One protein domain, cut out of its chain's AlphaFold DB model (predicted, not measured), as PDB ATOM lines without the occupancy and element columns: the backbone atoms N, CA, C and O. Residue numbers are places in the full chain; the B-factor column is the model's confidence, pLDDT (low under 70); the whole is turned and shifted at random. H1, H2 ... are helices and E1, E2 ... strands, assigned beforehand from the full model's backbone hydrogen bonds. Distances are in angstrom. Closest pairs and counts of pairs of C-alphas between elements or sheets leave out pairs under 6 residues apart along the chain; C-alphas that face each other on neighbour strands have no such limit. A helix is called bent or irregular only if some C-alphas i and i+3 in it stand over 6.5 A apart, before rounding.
ATOM      1  N   LYS A 136     202.008 133.724 130.243       68.75
ATOM      2  CA  LYS A 136     201.086 134.869 130.119       68.75
ATOM      3  C   LYS A 136     200.004 134.639 129.064       68.75
ATOM      4  O   LYS A 136     198.953 135.266 129.129       68.75
ATOM      5  N   LYS A 137     200.227 133.716 128.118       69.75
ATOM      6  CA  LYS A 137     199.323 133.452 126.983       69.75
ATOM      7  C   LYS A 137     199.029 134.739 126.190       69.75
ATOM      8  O   LYS A 137     197.958 134.892 125.598       69.75
ATOM      9  N   GLU A 138     200.009 135.639 126.147       71.00
ATOM     10  CA  GLU A 138     199.991 136.903 125.412       71.00
ATOM     11  C   GLU A 138     201.128 136.924 124.394       71.00
ATOM     12  O   GLU A 138     202.241 136.474 124.679       71.00
ATOM     13  N   GLY A 139     200.830 137.369 123.168       74.38
ATOM     14  CA  GLY A 139     201.840 137.471 122.114       74.38
ATOM     15  C   GLY A 139     202.733 138.681 122.329       74.38
ATOM     16  O   GLY A 139     202.361 139.604 123.053       74.38
ATOM     17  N   ILE A 140     203.897 138.702 121.683       79.62
ATOM     18  CA  ILE A 140     204.796 139.857 121.784       79.62
ATOM     19  C   ILE A 140     204.345 140.955 120.845       79.62
ATOM     20  O   ILE A 140     204.290 140.740 119.636       79.62
ATOM     21  N   SER A 141     204.135 142.150 121.399       81.38
ATOM     22  CA  SER A 141     204.150 143.365 120.593       81.38
ATOM     23  C   SER A 141     205.580 143.685 120.160       81.38
ATOM     24  O   SER A 141     206.456 143.895 120.996       81.38
ATOM     25  N   LEU A 142     205.812 143.753 118.851       78.50
ATOM     26  CA  LEU A 142     207.080 144.168 118.246       78.50
ATOM     27  C   LEU A 142     207.399 145.653 118.486       78.50
ATOM     28  O   LEU A 142     208.507 146.090 118.177       78.50
ATOM     29  N   GLU A 143     206.453 146.434 119.017       78.00
ATOM     30  CA  GLU A 143     206.704 147.811 119.462       78.00
ATOM     31  C   GLU A 143     207.601 147.855 120.708       78.00
ATOM     32  O   GLU A 143     208.306 148.840 120.921       78.00
ATOM     33  N   ASP A 144     207.623 146.775 121.496       70.94
ATOM     34  CA  ASP A 144     208.469 146.654 122.677       70.94
ATOM     35  C   ASP A 144     209.760 145.886 122.352       70.94
ATOM     36  O   ASP A 144     209.813 144.651 122.297       70.94
ATOM     37  N   SER A 145     210.827 146.648 122.109       57.25
ATOM     38  CA  SER A 145     212.118 146.104 121.681       57.25
ATOM     39  C   SER A 145     212.828 145.243 122.734       57.25
ATOM     40  O   SER A 145     213.659 144.410 122.358       57.25
ATOM     41  N   GLU A 146     212.499 145.383 124.025       60.19
ATOM     42  CA  GLU A 146     213.105 144.568 125.091       60.19
ATOM     43  C   GLU A 146     212.638 143.103 124.993       60.19
ATOM     44  O   GLU A 146     213.427 142.167 125.180       60.19
ATOM     45  N   ASN A 147     211.401 142.891 124.532       56.91
ATOM     46  CA  ASN A 147     210.763 141.577 124.409       56.91
ATOM     47  C   ASN A 147     211.224 140.773 123.178       56.91
ATOM     48  O   ASN A 147     211.120 139.547 123.151       56.91
ATOM     49  N   LEU A 148     211.803 141.420 122.163       54.78
ATOM     50  CA  LEU A 148     212.318 140.749 120.956       54.78
ATOM     51  C   LEU A 148     213.491 139.801 121.241       54.78
ATOM     52  O   LEU A 148     213.717 138.840 120.503       54.78
ATOM     53  N   SER A 149     214.237 140.057 122.316       54.31
ATOM     54  CA  SER A 149     215.334 139.198 122.770       54.31
ATOM     55  C   SER A 149     214.860 137.798 123.184       54.31
ATOM     56  O   SER A 149     215.579 136.824 122.960       54.31
ATOM     57  N   ILE A 150     213.615 137.680 123.657       54.78
ATOM     58  CA  ILE A 150     212.954 136.414 124.000       54.78
ATOM     59  C   ILE A 150     212.795 135.551 122.747       54.78
ATOM     60  O   ILE A 150     212.867 134.323 122.816       54.78
ATOM     61  N   PHE A 151     212.671 136.193 121.575       52.47
ATOM     62  CA  PHE A 151     212.614 135.492 120.307       52.47
ATOM     63  C   PHE A 151     213.982 135.133 119.682       52.47
ATOM     64  O   PHE A 151     214.038 134.516 118.621       52.47
ATOM     65  N   LYS A 152     215.117 135.462 120.303       50.12
ATOM     66  CA  LYS A 152     216.439 135.166 119.711       50.12
ATOM     67  C   LYS A 152     216.888 133.708 119.872       50.12
ATOM     68  O   LYS A 152     217.922 133.335 119.333       50.12
ATOM     69  N   PHE A 153     216.108 132.877 120.564       47.22
ATOM     70  CA  PHE A 153     216.480 131.499 120.895       47.22
ATOM     71  C   PHE A 153     216.014 130.423 119.893       47.22
ATOM     72  O   PHE A 153     216.155 129.251 120.221       47.22
ATOM     73  N   TYR A 154     215.431 130.736 118.726       53.91
ATOM     74  CA  TYR A 154     214.883 129.690 117.830       53.91
ATOM     75  C   TYR A 154     215.839 129.306 116.704       53.91
ATOM     76  O   TYR A 154     215.826 129.914 115.635       53.91
ATOM     77  N   GLU A 155     216.567 128.208 116.883       53.31
ATOM     78  CA  GLU A 155     216.877 127.356 115.738       53.31
ATOM     79  C   GLU A 155     215.740 126.332 115.603       53.31
ATOM     80  O   GLU A 155     215.602 125.445 116.449       53.31
ATOM     81  N   PRO A 156     214.843 126.460 114.607       59.00
ATOM     82  CA  PRO A 156     213.826 125.441 114.387       59.00
ATOM     83  C   PRO A 156     214.496 124.100 114.045       59.00
ATOM     84  O   PRO A 156     215.605 124.069 113.501       59.00
ATOM     85  N   ARG A 157     213.796 122.978 114.284       66.12
ATOM     86  CA  ARG A 157     214.122 121.696 113.627       66.12
ATOM     87  C   ARG A 157     214.287 121.940 112.126       66.12
ATOM     88  O   ARG A 157     213.753 122.913 111.610       66.12
ATOM     89  N   VAL A 158     215.018 121.083 111.412       65.94
ATOM     90  CA  VAL A 158     215.215 121.245 109.960       65.94
ATOM     91  C   VAL A 158     213.846 121.328 109.266       65.94
ATOM     92  O   VAL A 158     213.171 120.321 109.082       65.94
ATOM     93  N   LEU A 159     213.424 122.553 108.945       73.31
ATOM     94  CA  LEU A 159     212.197 122.878 108.229       73.31
ATOM     95  C   LEU A 159     212.566 123.177 106.783       73.31
ATOM     96  O   LEU A 159     213.575 123.843 106.530       73.31
ATOM     97  N   THR A 160     211.724 122.759 105.840       85.50
ATOM     98  CA  THR A 160     211.811 123.256 104.464       85.50
ATOM     99  C   THR A 160     211.612 124.767 104.491       85.50
ATOM    100  O   THR A 160     210.578 125.246 104.959       85.50
ATOM    101  N   LYS A 161     212.622 125.518 104.043       88.69
ATOM    102  CA  LYS A 161     212.605 126.984 104.027       88.69
ATOM    103  C   LYS A 161     212.165 127.474 102.654       88.69
ATOM    104  O   LYS A 161     212.805 127.155 101.660       88.69
ATOM    105  N   ILE A 162     211.110 128.276 102.632       92.56
ATOM    106  CA  ILE A 162     210.504 128.850 101.436       92.56
ATOM    107  C   ILE A 162     210.608 130.366 101.571       92.56
ATOM    108  O   ILE A 162     210.098 130.942 102.532       92.56
ATOM    109  N   HIS A 163     211.287 131.018 100.630       93.19
ATOM    110  CA  HIS A 163     211.471 132.469 100.639       93.19
ATOM    111  C   HIS A 163     210.725 133.096  99.466       93.19
ATOM    112  O   HIS A 163     211.067 132.865  98.308       93.19
ATOM    113  N   LEU A 164     209.714 133.899  99.778       94.00
ATOM    114  CA  LEU A 164     208.859 134.588  98.821       94.00
ATOM    115  C   LEU A 164     209.269 136.059  98.754       94.00
ATOM    116  O   LEU A 164     209.083 136.800  99.716       94.00
ATOM    117  N   LYS A 165     209.862 136.474  97.631       91.88
ATOM    118  CA  LYS A 165     210.336 137.857  97.425       91.88
ATOM    119  C   LYS A 165     209.396 138.710  96.574       91.88
ATOM    120  O   LYS A 165     209.361 139.923  96.737       91.88
ATOM    121  N   ASN A 166     208.659 138.071  95.670       93.31
ATOM    122  CA  ASN A 166     207.763 138.728  94.719       93.31
ATOM    123  C   ASN A 166     206.309 138.704  95.215       93.31
ATOM    124  O   ASN A 166     206.012 138.166  96.284       93.31
ATOM    125  N   GLU A 167     205.393 139.249  94.415       96.00
ATOM    126  CA  GLU A 167     203.960 139.048  94.620       96.00
ATOM    127  C   GLU A 167     203.568 137.596  94.305       96.00
ATOM    128  O   GLU A 167     203.837 137.079  93.218       96.00
ATOM    129  N   ASN A 168     202.953 136.929  95.281       96.62
ATOM    130  CA  ASN A 168     202.598 135.517  95.214       96.62
ATOM    131  C   ASN A 168     201.127 135.291  95.569       96.62
ATOM    132  O   ASN A 168     200.580 135.930  96.465       96.62
ATOM    133  N   GLU A 169     200.515 134.311  94.918       95.56
ATOM    134  CA  GLU A 169     199.246 133.712  95.314       95.56
ATOM    135  C   GLU A 169     199.495 132.404  96.059       95.56
ATOM    136  O   GLU A 169     200.331 131.598  95.649       95.56
ATOM    137  N   ILE A 170     198.735 132.177  97.128       95.62
ATOM    138  CA  ILE A 170     198.726 130.920  97.875       95.62
ATOM    139  C   ILE A 170     197.312 130.340  97.899       95.62
ATOM    140  O   ILE A 170     196.343 131.029  98.233       95.62
ATOM    141  N   PHE A 171     197.197 129.073  97.508       95.00
ATOM    142  CA  PHE A 171     195.925 128.366  97.367       95.00
ATOM    143  C   PHE A 171     196.075 126.878  97.691       95.00
ATOM    144  O   PHE A 171     197.194 126.358  97.796       95.00
ATOM    145  N   LEU A 172     194.945 126.207  97.893       94.56
ATOM    146  CA  LEU A 172     194.886 124.783  98.191       94.56
ATOM    147  C   LEU A 172     194.599 123.999  96.902       94.56
ATOM    148  O   LEU A 172     193.638 124.277  96.191       94.56
ATOM    149  N   ASP A 173     195.413 122.988  96.615       94.38
ATOM    150  CA  ASP A 173     195.173 122.008  95.554       94.38
ATOM    151  C   ASP A 173     195.117 120.618  96.197       94.38
ATOM    152  O   ASP A 173     196.143 120.002  96.492       94.38
ATOM    153  N   ASN A 174     193.899 120.138  96.466       90.81
ATOM    154  CA  ASN A 174     193.642 118.934  97.262       90.81
ATOM    155  C   ASN A 174     194.283 119.022  98.662       90.81
ATOM    156  O   ASN A 174     193.914 119.887  99.450       90.81
ATOM    157  N   ASP A 175     195.233 118.141  98.981       89.31
ATOM    158  CA  ASP A 175     195.946 118.142 100.263       89.31
ATOM    159  C   ASP A 175     197.237 118.977 100.232       89.31
ATOM    160  O   ASP A 175     197.960 119.032 101.235       89.31
ATOM    161  N   GLU A 176     197.547 119.623  99.106       94.75
ATOM    162  CA  GLU A 176     198.762 120.408  98.905       94.75
ATOM    163  C   GLU A 176     198.486 121.910  98.970       94.75
ATOM    164  O   GLU A 176     197.455 122.415  98.527       94.75
ATOM    165  N   ILE A 177     199.449 122.640  99.518       95.69
ATOM    166  CA  ILE A 177     199.518 124.092  99.452       95.69
ATOM    167  C   ILE A 177     200.406 124.439  98.266       95.69
ATOM    168  O   ILE A 177     201.538 123.955  98.161       95.69
ATOM    169  N   VAL A 178     199.888 125.281  97.381       96.88
ATOM    170  CA  VAL A 178     200.589 125.732  96.181       96.88
ATOM    171  C   VAL A 178     200.829 127.228  96.294       96.88
ATOM    172  O   VAL A 178     199.908 127.992  96.584       96.88
ATOM    173  N   ILE A 179     202.073 127.636  96.057       96.62
ATOM    174  CA  ILE A 179     202.478 129.038  96.003       96.62
ATOM    175  C   ILE A 179     202.910 129.348  94.579       96.62
ATOM    176  O   ILE A 179     203.724 128.629  93.991       96.62
ATOM    177  N   LYS A 180     202.356 130.412  94.013       97.31
ATOM    178  CA  LYS A 180     202.522 130.774  92.612       97.31
ATOM    179  C   LYS A 180     202.881 132.246  92.486       97.31
ATOM    180  O   LYS A 180     202.210 133.095  93.059       97.31
ATOM    181  N   ASP A 181     203.902 132.534  91.698       96.25
ATOM    182  CA  ASP A 181     204.314 133.897  91.384       96.25
ATOM    183  C   ASP A 181     203.287 134.519  90.426       96.25
ATOM    184  O   ASP A 181     202.920 133.912  89.411       96.25
ATOM    185  N   VAL A 182     202.784 135.703  90.778       94.38
ATOM    186  CA  VAL A 182     201.675 136.350  90.057       94.38
ATOM    187  C   VAL A 182     202.114 136.855  88.687       94.38
ATOM    188  O   VAL A 182     201.375 136.713  87.716       94.38
ATOM    189  N   GLU A 183     203.326 137.401  88.584       93.81
ATOM    190  CA  GLU A 183     203.837 137.996  87.347       93.81
ATOM    191  C   GLU A 183     204.145 136.928  86.293       93.81
ATOM    192  O   GLU A 183     203.750 137.029  85.131       93.81
ATOM    193  N   THR A 184     204.843 135.872  86.700       94.50
ATOM    194  CA  THR A 184     205.314 134.815  85.798       94.50
ATOM    195  C   THR A 184     204.324 133.667  85.650       94.50
ATOM    196  O   THR A 184     204.504 132.811  84.778       94.50
ATOM    197  N   ASN A 185     203.293 133.625  86.497       92.81
ATOM    198  CA  ASN A 185     202.289 132.570  86.553       92.81
ATOM    199  C   ASN A 185     202.886 131.173  86.843       92.81
ATOM    200  O   ASN A 185     202.250 130.152  86.562       92.81
ATOM    201  N   LYS A 186     204.109 131.107  87.386       95.19
ATOM    202  CA  LYS A 186     204.830 129.861  87.684       95.19
ATOM    203  C   LYS A 186     204.635 129.444  89.135       95.19
ATOM    204  O   LYS A 186     204.598 130.281  90.029       95.19
ATOM    205  N   ILE A 187     204.557 128.134  89.365       96.25
ATOM    206  CA  ILE A 187     204.587 127.569  90.717       96.25
ATOM    207  C   ILE A 187     205.981 127.817  91.296       96.25
ATOM    208  O   ILE A 187     206.976 127.384  90.717       96.25
ATOM    209  N   VAL A 188     206.025 128.529  92.418       94.50
ATOM    210  CA  VAL A 188     207.234 128.778  93.206       94.50
ATOM    211  C   VAL A 188     207.512 127.586  94.101       94.50
ATOM    212  O   VAL A 188     208.649 127.136  94.179       94.50
ATOM    213  N   GLU A 189     206.472 127.065  94.751       95.62
ATOM    214  CA  GLU A 189     206.594 125.943  95.670       95.62
ATOM    215  C   GLU A 189     205.274 125.173  95.776       95.62
ATOM    216  O   GLU A 189     204.189 125.738  95.606       95.62
ATOM    217  N   ARG A 190     205.368 123.873  96.064       95.38
ATOM    218  CA  ARG A 190     204.217 122.989  96.272       95.38
ATOM    219  C   ARG A 190     204.561 121.971  97.344       95.38
ATOM    220  O   ARG A 190     205.545 121.247  97.216       95.38
ATOM    221  N   PHE A 191     203.738 121.891  98.382       94.50
ATOM    222  CA  PHE A 191     203.999 120.976  99.487       94.50
ATOM    223  C   PHE A 191     202.719 120.475 100.162       94.50
ATOM    224  O   PHE A 191     201.731 121.205 100.223       94.50
ATOM    225  N   PRO A 192     202.725 119.261 100.742       92.38
ATOM    226  CA  PRO A 192     201.573 118.764 101.482       92.38
ATOM    227  C   PRO A 192     201.263 119.616 102.722       92.38
ATOM    228  O   PRO A 192     202.145 119.932 103.518       92.38
ATOM    229  N   SER A 193     199.990 119.910 102.967       88.44
ATOM    230  CA  SER A 193     199.520 120.730 104.099       88.44
ATOM    231  C   SER A 193     199.883 120.179 105.490       88.44
ATOM    232  O   SER A 193     199.810 120.880 106.504       88.44
ATOM    233  N   TYR A 194     200.274 118.904 105.574       85.56
ATOM    234  CA  TYR A 194     200.637 118.258 106.828       85.56
ATOM    235  C   TYR A 194     202.119 118.360 107.197       85.56
ATOM    236  O   TYR A 194     202.422 118.036 108.353       85.56
ATOM    237  N   ILE A 195     203.006 118.781 106.286       87.62
ATOM    238  CA  ILE A 195     204.440 118.927 106.575       87.62
ATOM    239  C   ILE A 195     204.734 120.247 107.290       87.62
ATOM    240  O   ILE A 195     203.996 121.221 107.159       87.62
ATOM    241  N   PHE A 196     205.823 120.278 108.059       87.56
ATOM    242  CA  PHE A 196     206.286 121.513 108.680       87.56
ATOM    243  C   PHE A 196     207.158 122.307 107.703       87.56
ATOM    244  O   PHE A 196     208.150 121.788 107.189       87.56
ATOM    245  N   VAL A 197     206.818 123.576 107.493       90.62
ATOM    246  CA  VAL A 197     207.555 124.503 106.623       90.62
ATOM    247  C   VAL A 197     207.891 125.797 107.355       90.62
ATOM    248  O   VAL A 197     207.228 126.183 108.317       90.62
ATOM    249  N   ALA A 198     208.937 126.472 106.895       90.19
ATOM    250  CA  ALA A 198     209.264 127.836 107.273       90.19
ATOM    251  C   ALA A 198     209.068 128.738 106.052       90.19
ATOM    252  O   ALA A 198     209.830 128.633 105.094       90.19
ATOM    253  N   ILE A 199     208.068 129.613 106.082       92.25
ATOM    254  CA  ILE A 199     207.805 130.573 105.006       92.25
ATOM    255  C   ILE A 199     208.263 131.953 105.459       92.25
ATOM    256  O   ILE A 199     207.858 132.429 106.518       92.25
ATOM    257  N   ILE A 200     209.109 132.579 104.648       92.19
ATOM    258  CA  ILE A 200     209.568 133.957 104.810       92.19
ATOM    259  C   ILE A 200     208.970 134.753 103.658       92.19
ATOM    260  O   ILE A 200     209.323 134.512 102.502       92.19
ATOM    261  N   ASN A 201     208.047 135.660 103.965       93.38
ATOM    262  CA  ASN A 201     207.392 136.519 102.989       93.38
ATOM    263  C   ASN A 201     207.947 137.944 103.059       93.38
ATOM    264  O   ASN A 201     207.658 138.664 104.010       93.38
ATOM    265  N   ASP A 202     208.684 138.357 102.032       91.88
ATOM    266  CA  ASP A 202     209.157 139.737 101.850       91.88
ATOM    267  C   ASP A 202     208.309 140.519 100.833       91.88
ATOM    268  O   ASP A 202     208.439 141.737 100.733       91.88
ATOM    269  N   GLY A 203     207.455 139.827 100.073       90.75
ATOM    270  CA  GLY A 203     206.597 140.411  99.044       90.75
ATOM    271  C   GLY A 203     205.133 140.535  99.468       90.75
ATOM    272  O   GLY A 203     204.775 140.442 100.643       90.75
ATOM    273  N   ARG A 204     204.253 140.745  98.489       93.44
ATOM    274  CA  ARG A 204     202.802 140.705  98.703       93.44
ATOM    275  C   ARG A 204     202.301 139.267  98.566       93.44
ATOM    276  O   ARG A 204     202.560 138.630  97.549       93.44
ATOM    277  N   LEU A 205     201.581 138.760  99.561       93.25
ATOM    278  CA  LEU A 205     201.021 137.409  99.557       93.25
ATOM    279  C   LEU A 205     199.491 137.460  99.546       93.25
ATOM    280  O   LEU A 205     198.869 137.966 100.482       93.25
ATOM    281  N   VAL A 206     198.886 136.918  98.492       93.06
ATOM    282  CA  VAL A 206     197.437 136.903  98.278       93.06
ATOM    283  C   VAL A 206     196.889 135.509  98.567       93.06
ATOM    284  O   VAL A 206     197.216 134.542  97.876       93.06
ATOM    285  N   PHE A 207     196.031 135.398  99.577       92.44
ATOM    286  CA  PHE A 207     195.393 134.134  99.948       92.44
ATOM    287  C   PHE A 207     194.110 133.941  99.141       92.44
ATOM    288  O   PHE A 207     193.173 134.731  99.265       92.44
ATOM    289  N   ARG A 208     194.059 132.886  98.322       92.50
ATOM    290  CA  ARG A 208     192.883 132.551  97.498       92.50
ATOM    291  C   ARG A 208     191.947 131.532  98.148       92.50
ATOM    292  O   ARG A 208     190.805 131.437  97.728       92.50
ATOM    293  N   ASP A 209     192.418 130.843  99.185       91.94
ATOM    294  CA  ASP A 209     191.666 129.861  99.966       91.94
ATOM    295  C   ASP A 209     191.912 130.045 101.469       91.94
ATOM    296  O   ASP A 209     192.784 130.807 101.898       91.94
ATOM    297  N   SER A 210     191.177 129.288 102.288       91.25
ATOM    298  CA  SER A 210     191.527 129.111 103.701       91.25
ATOM    299  C   SER A 210     192.770 128.234 103.819       91.25
ATOM    300  O   SER A 210     192.722 127.030 103.565       91.25
ATOM    301  N   ILE A 211     193.886 128.835 104.223       93.38
ATOM    302  CA  ILE A 211     195.186 128.163 104.264       93.38
ATOM    303  C   ILE A 211     195.571 127.819 105.693       93.38
ATOM    304  O   ILE A 211     195.412 128.602 106.635       93.38
ATOM    305  N   PHE A 212     196.141 126.630 105.836       91.38
ATOM    306  CA  PHE A 212     196.643 126.124 107.093       91.38
ATOM    307  C   PHE A 212     198.123 125.751 106.972       91.38
ATOM    308  O   PHE A 212     198.461 124.779 106.310       91.38
ATOM    309  N   ILE A 213     199.000 126.495 107.649       91.50
ATOM    310  CA  ILE A 213     200.446 126.240 107.655       91.50
ATOM    311  C   ILE A 213     200.862 125.643 109.000       91.50
ATOM    312  O   ILE A 213     200.538 126.182 110.062       91.50
ATOM    313  N   LYS A 214     201.613 124.538 108.961       90.81
ATOM    314  CA  LYS A 214     202.353 124.017 110.117       90.81
ATOM    315  C   LYS A 214     203.797 124.490 110.045       90.81
ATOM    316  O   LYS A 214     204.451 124.293 109.026       90.81
ATOM    317  N   GLY A 215     204.312 125.043 111.134       88.94
ATOM    318  CA  GLY A 215     205.705 125.479 111.223       88.94
ATOM    319  C   GLY A 215     205.831 126.966 111.502       88.94
ATOM    320  O   GLY A 215     205.207 127.473 112.433       88.94
ATOM    321  N   MET A 216     206.683 127.646 110.747       88.56
ATOM    322  CA  MET A 216     207.040 129.040 110.989       88.56
ATOM    323  C   MET A 216     206.601 129.915 109.820       88.56
ATOM    324  O   MET A 216     206.846 129.582 108.663       88.56
ATOM    325  N   PHE A 217     205.980 131.047 110.125       91.81
ATOM    326  CA  PHE A 217     205.614 132.055 109.141       91.81
ATOM    327  C   PHE A 217     206.175 133.405 109.580       91.81
ATOM    328  O   PHE A 217     205.800 133.922 110.633       91.81
ATOM    329  N   ILE A 218     207.108 133.940 108.794       90.62
ATOM    330  CA  ILE A 218     207.726 135.250 108.999       90.62
ATOM    331  C   ILE A 218     207.223 136.168 107.893       90.62
ATOM    332  O   ILE A 218     207.495 135.920 106.720       90.62
ATOM    333  N   ASN A 219     206.500 137.218 108.261       91.50
ATOM    334  CA  ASN A 219     205.948 138.181 107.324       91.50
ATOM    335  C   ASN A 219     206.625 139.543 107.461       91.50
ATOM    336  O   ASN A 219     206.387 140.263 108.426       91.50
ATOM    337  N   ASN A 220     207.432 139.894 106.467       88.69
ATOM    338  CA  ASN A 220     208.025 141.216 106.281       88.69
ATOM    339  C   ASN A 220     207.252 142.062 105.253       88.69
ATOM    340  O   ASN A 220     207.447 143.275 105.193       88.69
ATOM    341  N   GLY A 221     206.408 141.428 104.436       87.62
ATOM    342  CA  GLY A 221     205.650 142.069 103.366       87.62
ATOM    343  C   GLY A 221     204.166 142.287 103.678       87.62
ATOM    344  O   GLY A 221     203.731 142.329 104.833       87.62
ATOM    345  N   GLU A 222     203.370 142.449 102.621       88.62
ATOM    346  CA  GLU A 222     201.921 142.640 102.729       88.62
ATOM    347  C   GLU A 222     201.179 141.309 102.595       88.62
ATOM    348  O   GLU A 222     201.577 140.440 101.821       88.62
ATOM    349  N   ILE A 223     200.073 141.163 103.322       89.00
ATOM    350  CA  ILE A 223     199.159 140.032 103.161       89.00
ATOM    351  C   ILE A 223     197.780 140.572 102.846       89.00
ATOM    352  O   ILE A 223     197.246 141.373 103.615       89.00
ATOM    353  N   ASP A 224     197.212 140.061 101.762       88.50
ATOM    354  CA  ASP A 224     195.816 140.254 101.410       88.50
ATOM    355  C   ASP A 224     195.084 138.928 101.558       88.50
ATOM    356  O   ASP A 224     195.255 137.995 100.767       88.50
ATOM    357  N   ASN A 225     194.277 138.836 102.612       83.31
ATOM    358  CA  ASN A 225     193.507 137.646 102.917       83.31
ATOM    359  C   ASN A 225     192.026 137.958 103.161       83.31
ATOM    360  O   ASN A 225     191.614 138.434 104.221       83.31
ATOM    361  N   GLU A 226     191.200 137.611 102.175       79.06
ATOM    362  CA  GLU A 226     189.742 137.557 102.347       79.06
ATOM    363  C   GLU A 226     189.319 136.332 103.179       79.06
ATOM    364  O   GLU A 226     188.303 136.366 103.873       79.06
ATOM    365  N   PHE A 227     190.134 135.272 103.163       85.31
ATOM    366  CA  PHE A 227     189.907 134.012 103.872       85.31
ATOM    367  C   PHE A 227     190.720 133.904 105.170       85.31
ATOM    368  O   PHE A 227     191.718 134.602 105.368       85.31
ATOM    369  N   ASP A 228     190.313 132.990 106.056       85.00
ATOM    370  CA  ASP A 228     191.045 132.722 107.295       85.00
ATOM    371  C   ASP A 228     192.400 132.056 106.991       85.00
ATOM    372  O   ASP A 228     192.473 130.978 106.394       85.00
ATOM    373  N   PHE A 229     193.483 132.665 107.475       92.31
ATOM    374  CA  PHE A 229     194.824 132.085 107.446       92.31
ATOM    375  C   PHE A 229     195.191 131.570 108.838       92.31
ATOM    376  O   PHE A 229     195.204 132.326 109.808       92.31
ATOM    377  N   THR A 230     195.491 130.276 108.963       93.12
ATOM    378  CA  THR A 230     195.886 129.671 110.241       93.12
ATOM    379  C   THR A 230     197.342 129.214 110.244       93.12
ATOM    380  O   THR A 230     197.731 128.366 109.442       93.12
ATOM    381  N   VAL A 231     198.113 129.662 111.238       92.00
ATOM    382  CA  VAL A 231     199.470 129.171 111.531       92.00
ATOM    383  C   VAL A 231     199.431 128.276 112.769       92.00
ATOM    384  O   VAL A 231     199.086 128.734 113.857       92.00
ATOM    385  N   ARG A 232     199.789 126.992 112.640       91.38
ATOM    386  CA  ARG A 232     200.108 126.108 113.779       91.38
ATOM    387  C   ARG A 232     201.618 126.084 113.985       91.38
ATOM    388  O   ARG A 232     202.325 125.368 113.281       91.38
ATOM    389  N   GLY A 233     202.088 126.863 114.951       87.81
ATOM    390  CA  GLY A 233     203.505 127.025 115.240       87.81
ATOM    391  C   GLY A 233     203.863 128.465 115.576       87.81
ATOM    392  O   GLY A 233     203.308 129.029 116.518       87.81
ATOM    393  N   ILE A 234     204.807 129.041 114.839       86.62
ATOM    394  CA  ILE A 234     205.396 130.349 115.142       86.62
ATOM    395  C   ILE A 234     204.969 131.361 114.078       86.62
ATOM    396  O   ILE A 234     205.243 131.158 112.896       86.62
ATOM    397  N   LEU A 235     204.336 132.456 114.501       89.56
ATOM    398  CA  LEU A 235     204.110 133.644 113.676       89.56
ATOM    399  C   LEU A 235     205.081 134.755 114.089       89.56
ATOM    400  O   LEU A 235     205.182 135.075 115.272       89.56
ATOM    401  N   ILE A 236     205.737 135.382 113.120       88.44
ATOM    402  CA  ILE A 236     206.417 136.667 113.299       88.44
ATOM    403  C   ILE A 236     205.889 137.598 112.213       88.44
ATOM    404  O   ILE A 236     206.155 137.368 111.038       88.44
ATOM    405  N   ASP A 237     205.117 138.611 112.588       89.81
ATOM    406  CA  ASP A 237     204.430 139.488 111.644       89.81
ATOM    407  C   ASP A 237     204.820 140.956 111.831       89.81
ATOM    408  O   ASP A 237     204.395 141.632 112.770       89.81
ATOM    409  N   PHE A 238     205.621 141.460 110.898       87.44
ATOM    410  CA  PHE A 238     206.035 142.856 110.837       87.44
ATOM    411  C   PHE A 238     205.022 143.736 110.082       87.44
ATOM    412  O   PHE A 238     205.282 144.924 109.856       87.44
ATOM    413  N   SER A 239     203.855 143.201 109.712       85.44
ATOM    414  CA  SER A 239     202.779 143.989 109.121       85.44
ATOM    415  C   SER A 239     202.200 144.988 110.118       85.44
ATOM    416  O   SER A 239     201.877 144.673 111.263       85.44
ATOM    417  N   LYS A 240     202.000 146.218 109.640       84.50
ATOM    418  CA  LYS A 240     201.290 147.277 110.374       84.50
ATOM    419  C   LYS A 240     199.783 147.279 110.108       84.50
ATOM    420  O   LYS A 240     199.070 148.125 110.642       84.50
ATOM    421  N   LYS A 241     199.290 146.383 109.249       84.31
ATOM    422  CA  LYS A 241     197.868 146.249 108.916       84.31
ATOM    423  C   LYS A 241     197.285 145.068 109.689       84.31
ATOM    424  O   LYS A 241     197.923 144.029 109.796       84.31
ATOM    425  N   SER A 242     196.063 145.225 110.203       74.56
ATOM    426  CA  SER A 242     195.320 144.103 110.789       74.56
ATOM    427  C   SER A 242     194.995 143.077 109.707       74.56
ATOM    428  O   SER A 242     194.555 143.449 108.620       74.56
ATOM    429  N   GLN A 243     195.217 141.800 110.006       80.94
ATOM    430  CA  GLN A 243     195.055 140.692 109.067       80.94
ATOM    431  C   GLN A 243     194.227 139.570 109.697       80.94
ATOM    432  O   GLN A 243     194.244 139.359 110.916       80.94
ATOM    433  N   ASN A 244     193.523 138.802 108.863       85.88
ATOM    434  CA  ASN A 244     192.697 137.669 109.299       85.88
ATOM    435  C   ASN A 244     193.541 136.420 109.618       85.88
ATOM    436  O   ASN A 244     193.358 135.356 109.026       85.88
ATOM    437  N   ILE A 245     194.488 136.549 110.553       90.94
ATOM    438  CA  ILE A 245     195.393 135.465 110.957       90.94
ATOM    439  C   ILE A 245     194.959 134.861 112.290       90.94
ATOM    440  O   ILE A 245     194.741 135.562 113.281       90.94
ATOM    441  N   ILE A 246     194.870 133.534 112.325       92.94
ATOM    442  CA  ILE A 246     194.690 132.735 113.535       92.94
ATOM    443  C   ILE A 246     195.999 132.015 113.832       92.94
ATOM    444  O   ILE A 246     196.485 131.220 113.032       92.94
ATOM    445  N   VAL A 247     196.545 132.222 115.022       91.00
ATOM    446  CA  VAL A 247     197.763 131.538 115.458       91.00
ATOM    447  C   VAL A 247     197.417 130.501 116.512       91.00
ATOM    448  O   VAL A 247     196.763 130.799 117.507       91.00
ATOM    449  N   LYS A 248     197.863 129.266 116.290       89.56
ATOM    450  CA  LYS A 248     197.833 128.151 117.238       89.56
ATOM    451  C   LYS A 248     199.272 127.812 117.628       89.56
ATOM    452  O   LYS A 248     199.888 126.945 117.011       89.56
ATOM    453  N   GLY A 249     199.813 128.523 118.608       84.88
ATOM    454  CA  GLY A 249     201.223 128.468 118.986       84.88
ATOM    455  C   GLY A 249     201.666 129.789 119.608       84.88
ATOM    456  O   GLY A 249     200.995 130.261 120.521       84.88
ATOM    457  N   THR A 250     202.763 130.373 119.128       82.75
ATOM    458  CA  THR A 250     203.280 131.668 119.607       82.75
ATOM    459  C   THR A 250     203.322 132.695 118.482       82.75
ATOM    460  O   THR A 250     203.476 132.332 117.312       82.75
ATOM    461  N   ALA A 251     203.178 133.971 118.833       87.56
ATOM    462  CA  ALA A 251     203.196 135.067 117.878       87.56
ATOM    463  C   ALA A 251     204.005 136.260 118.401       87.56
ATOM    464  O   ALA A 251     203.858 136.651 119.561       87.56
ATOM    465  N   ALA A 252     204.801 136.858 117.518       85.62
ATOM    466  CA  ALA A 252     205.329 138.210 117.652       85.62
ATOM    467  C   ALA A 252     204.736 139.065 116.528       85.62
ATOM    468  O   ALA A 252     204.729 138.627 115.379       85.62
ATOM    469  N   TYR A 253     204.199 140.239 116.838       87.88
ATOM    470  CA  TYR A 253     203.462 141.052 115.870       87.88
ATOM    471  C   TYR A 253     203.514 142.549 116.183       87.88
ATOM    472  O   TYR A 253     203.605 142.926 117.346       87.88
ATOM    473  N   TYR A 254     203.382 143.421 115.179       86.56
ATOM    474  CA  TYR A 254     203.016 144.825 115.438       86.56
ATOM    475  C   TYR A 254     201.516 144.958 115.700       86.56
ATOM    476  O   TYR A 254     201.102 145.623 116.644       86.56
ATOM    477  N   VAL A 255     200.692 144.280 114.897       87.19
ATOM    478  CA  VAL A 255     199.234 144.263 115.063       87.19
ATOM    479  C   VAL A 255     198.781 142.879 115.501       87.19
ATOM    480  O   VAL A 255     199.090 141.879 114.861       87.19
ATOM    481  N   LYS A 256     198.033 142.813 116.607       87.62
ATOM    482  CA  LYS A 256     197.583 141.541 117.184       87.62
ATOM    483  C   LYS A 256     196.794 140.713 116.157       87.62
ATOM    484  O   LYS A 256     195.850 141.246 115.571       87.62
ATOM    485  N   PRO A 257     197.112 139.414 115.976       88.00
ATOM    486  CA  PRO A 257     196.343 138.543 115.099       88.00
ATOM    487  C   PRO A 257     194.899 138.435 115.592       88.00
ATOM    488  O   PRO A 257     194.631 138.494 116.796       88.00
ATOM    489  N   LYS A 258     193.973 138.191 114.658       89.62
ATOM    490  CA  LYS A 258     192.534 138.014 114.922       89.62
ATOM    491  C   LYS A 258     192.267 137.069 116.094       89.62
ATOM    492  O   LYS A 258     191.380 137.319 116.909       89.62
ATOM    493  N   LYS A 259     193.025 135.973 116.183       89.75
ATOM    494  CA  LYS A 259     192.951 135.041 117.312       89.75
ATOM    495  C   LYS A 259     194.309 134.417 117.599       89.75
ATOM    496  O   LYS A 259     194.948 133.881 116.701       89.75
ATOM    497  N   LEU A 260     194.694 134.412 118.869       85.88
ATOM    498  CA  LEU A 260     195.896 133.749 119.362       85.88
ATOM    499  C   LEU A 260     195.487 132.661 120.358       85.88
ATOM    500  O   LEU A 260     194.835 132.936 121.362       85.88
ATOM    501  N   ILE A 261     195.816 131.414 120.036       85.69
ATOM    502  CA  ILE A 261     195.552 130.225 120.843       85.69
ATOM    503  C   ILE A 261     196.905 129.614 121.182       85.69
ATOM    504  O   ILE A 261     197.558 129.022 120.324       85.69
ATOM    505  N   TYR A 262     197.317 129.722 122.437       76.31
ATOM    506  CA  TYR A 262     198.572 129.126 122.874       76.31
ATOM    507  C   TYR A 262     198.508 127.603 122.810       76.31
ATOM    508  O   TYR A 262     197.572 126.982 123.312       76.31
ATOM    509  N   ASN A 263     199.507 126.998 122.166       76.31
ATOM    510  CA  ASN A 263     199.658 125.548 122.114       76.31
ATOM    511  C   ASN A 263     201.139 125.165 122.083       76.31
ATOM    512  O   ASN A 263     201.785 125.168 121.036       76.31
ATOM    513  N   PHE A 264     201.662 124.829 123.255       69.88
ATOM    514  CA  PHE A 264     203.070 124.507 123.440       69.88
ATOM    515  C   PHE A 264     203.474 123.149 122.868       69.88
ATOM    516  O   PHE A 264     204.599 122.996 122.398       69.88
ATOM    517  N   ASN A 265     202.557 122.179 122.836       71.31
ATOM    518  CA  ASN A 265     202.837 120.870 122.245       71.31
ATOM    519  C   ASN A 265     203.189 121.006 120.756       71.31
ATOM    520  O   ASN A 265     204.181 120.435 120.317       71.31
ATOM    521  N   PHE A 266     202.475 121.859 120.008       74.00
ATOM    522  CA  PHE A 266     202.850 122.158 118.618       74.00
ATOM    523  C   PHE A 266     204.205 122.864 118.495       74.00
ATOM    524  O   PHE A 266     204.923 122.639 117.524       74.00
ATOM    525  N   LEU A 267     204.578 123.708 119.460       73.25
ATOM    526  CA  LEU A 267     205.887 124.366 119.452       73.25
ATOM    527  C   LEU A 267     207.023 123.357 119.687       73.25
ATOM    528  O   LEU A 267     208.042 123.428 119.000       73.25
ATOM    529  N   LYS A 268     206.827 122.374 120.576       72.75
ATOM    530  CA  LYS A 268     207.772 121.263 120.806       72.75
ATOM    531  C   LYS A 268     207.974 120.368 119.579       72.75
ATOM    532  O   LYS A 268     209.069 119.841 119.370       72.75
ATOM    533  N   ASP A 269     206.958 120.231 118.730       73.81
ATOM    534  CA  ASP A 269     207.093 119.505 117.460       73.81
ATOM    535  C   ASP A 269     208.008 120.232 116.464       73.81
ATOM    536  O   ASP A 269     208.639 119.590 115.621       73.81
ATOM    537  N   ILE A 270     208.125 121.557 116.594       70.62
ATOM    538  CA  ILE A 270     208.968 122.424 115.763       70.62
ATOM    539  C   ILE A 270     210.360 122.612 116.386       70.62
ATOM    540  O   ILE A 270     211.323 122.852 115.660       70.62
ATOM    541  N   ARG A 271     210.501 122.468 117.710       67.69
ATOM    542  CA  ARG A 271     211.749 122.699 118.456       67.69
ATOM    543  C   ARG A 271     211.932 121.726 119.618       67.69
ATOM    544  O   ARG A 271     211.116 121.684 120.533       67.69
TER     545      ARG A 271
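AT A GLANCE: This is residues 136 to 271 of the 292 residues of an uncharacterized protein of Peptoniphilus duerdenii ATCC BAA-1640 (UniProt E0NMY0). The chain is wound in stacked turns, a short solenoid whose two walls are sheets partly face to face: E1, E5, E7, E9, E10 and E11 make one, and E4, E3, E2, E6 and E8 the other. The hairpin strands E3 and E4 extend the second wall at one end of the stack, H2 packs over the bends of E9 and E10 near the other end, and H1 only grazes the first sheet. The printed part has 136 residues, with two named helices and eleven named strands in the order H1, E1 to E11, H2; the class is mostly strand. The first sheet is parallel throughout and the second is mixed. The whole is compact, with a radius of gyration of the C-alphas of 14.1 A and spans of 42 by 29 by 23 A.

HOW THE PARTS SIT: Residues 140 to 141 pair, parallel, with residues 252 to 253 of E10, residues 245 to 253. H1, residues 147 to 153, is only just irregular, with C-alphas 150 and 153 6.8 A apart. E1, residues 160 to 164, is the parallel neighbour of E5, residues 196 to 201, with N 162 and O 198 2.8 A apart. E2, residues 168 to 173, E3, residues 176 to 181, and E4, residues 187 to 192, form a meander, each strand the antiparallel neighbour of the one before; N 169 and O 180 are 2.8 A apart, as are N 177 and O 191. E6, residues 204 to 207, is parallel to E2, with N 170 and O 206 at 2.9 A, and to E8, residues 222 to 225, with N 205 and O 222 at 2.8 A. E7, residues 211 to 219, is parallel to E5, with N 199 and O 216 at 2.9 A, and to E9, residues 229 to 237, with N 219 and O 236 at 2.8 A. E9 is parallel to E10, with N 237 and O 252 at 2.8 A, and E10 to E11, residues 259 to 261, with N 247 and O 259 at 2.8 A. E7, E9 and E10 bend by 110, 121 and 129 degrees at residues 215, 233 and 249. The sheets form a sandwich, two sheets face to face, their best planes 14 degrees apart. H2, residues 264 to 270, is on the first sheet at a height of 7.7 A, only just over E9 with 3 of its C-alphas, and runs across the strands at 79 degrees to E9 on the local plane; their closest C-alphas, of Gly 233 and Leu 267, are 5.5 A apart. Of the O i to N i+4 pairs, 0 of 3 in H1 and 2 of 3 in H2 are within hydrogen-bond range; H1 has 3 of 4 O i to N i+3 pairs within range.

IN THESE COORDINATES: H1 begins at C-alpha 147 (210.763, 141.577, 124.409) and is 12.1 A long from first to last C-alpha. E3 measures 16.4 A, E5 16.1 A, E2 15.4 A and E7 15.0 A. H2 ends at C-alpha 270 (208.968, 122.424, 115.763).

THE WHOLE: The C-alphas farthest apart, of Lys 136 and Thr 184, are 44.5 A apart. The printed part has no cut and no long link. Its mean pLDDT is 84.4; residues 136 to 137, 145 to 158, 264 and 271 are under 70.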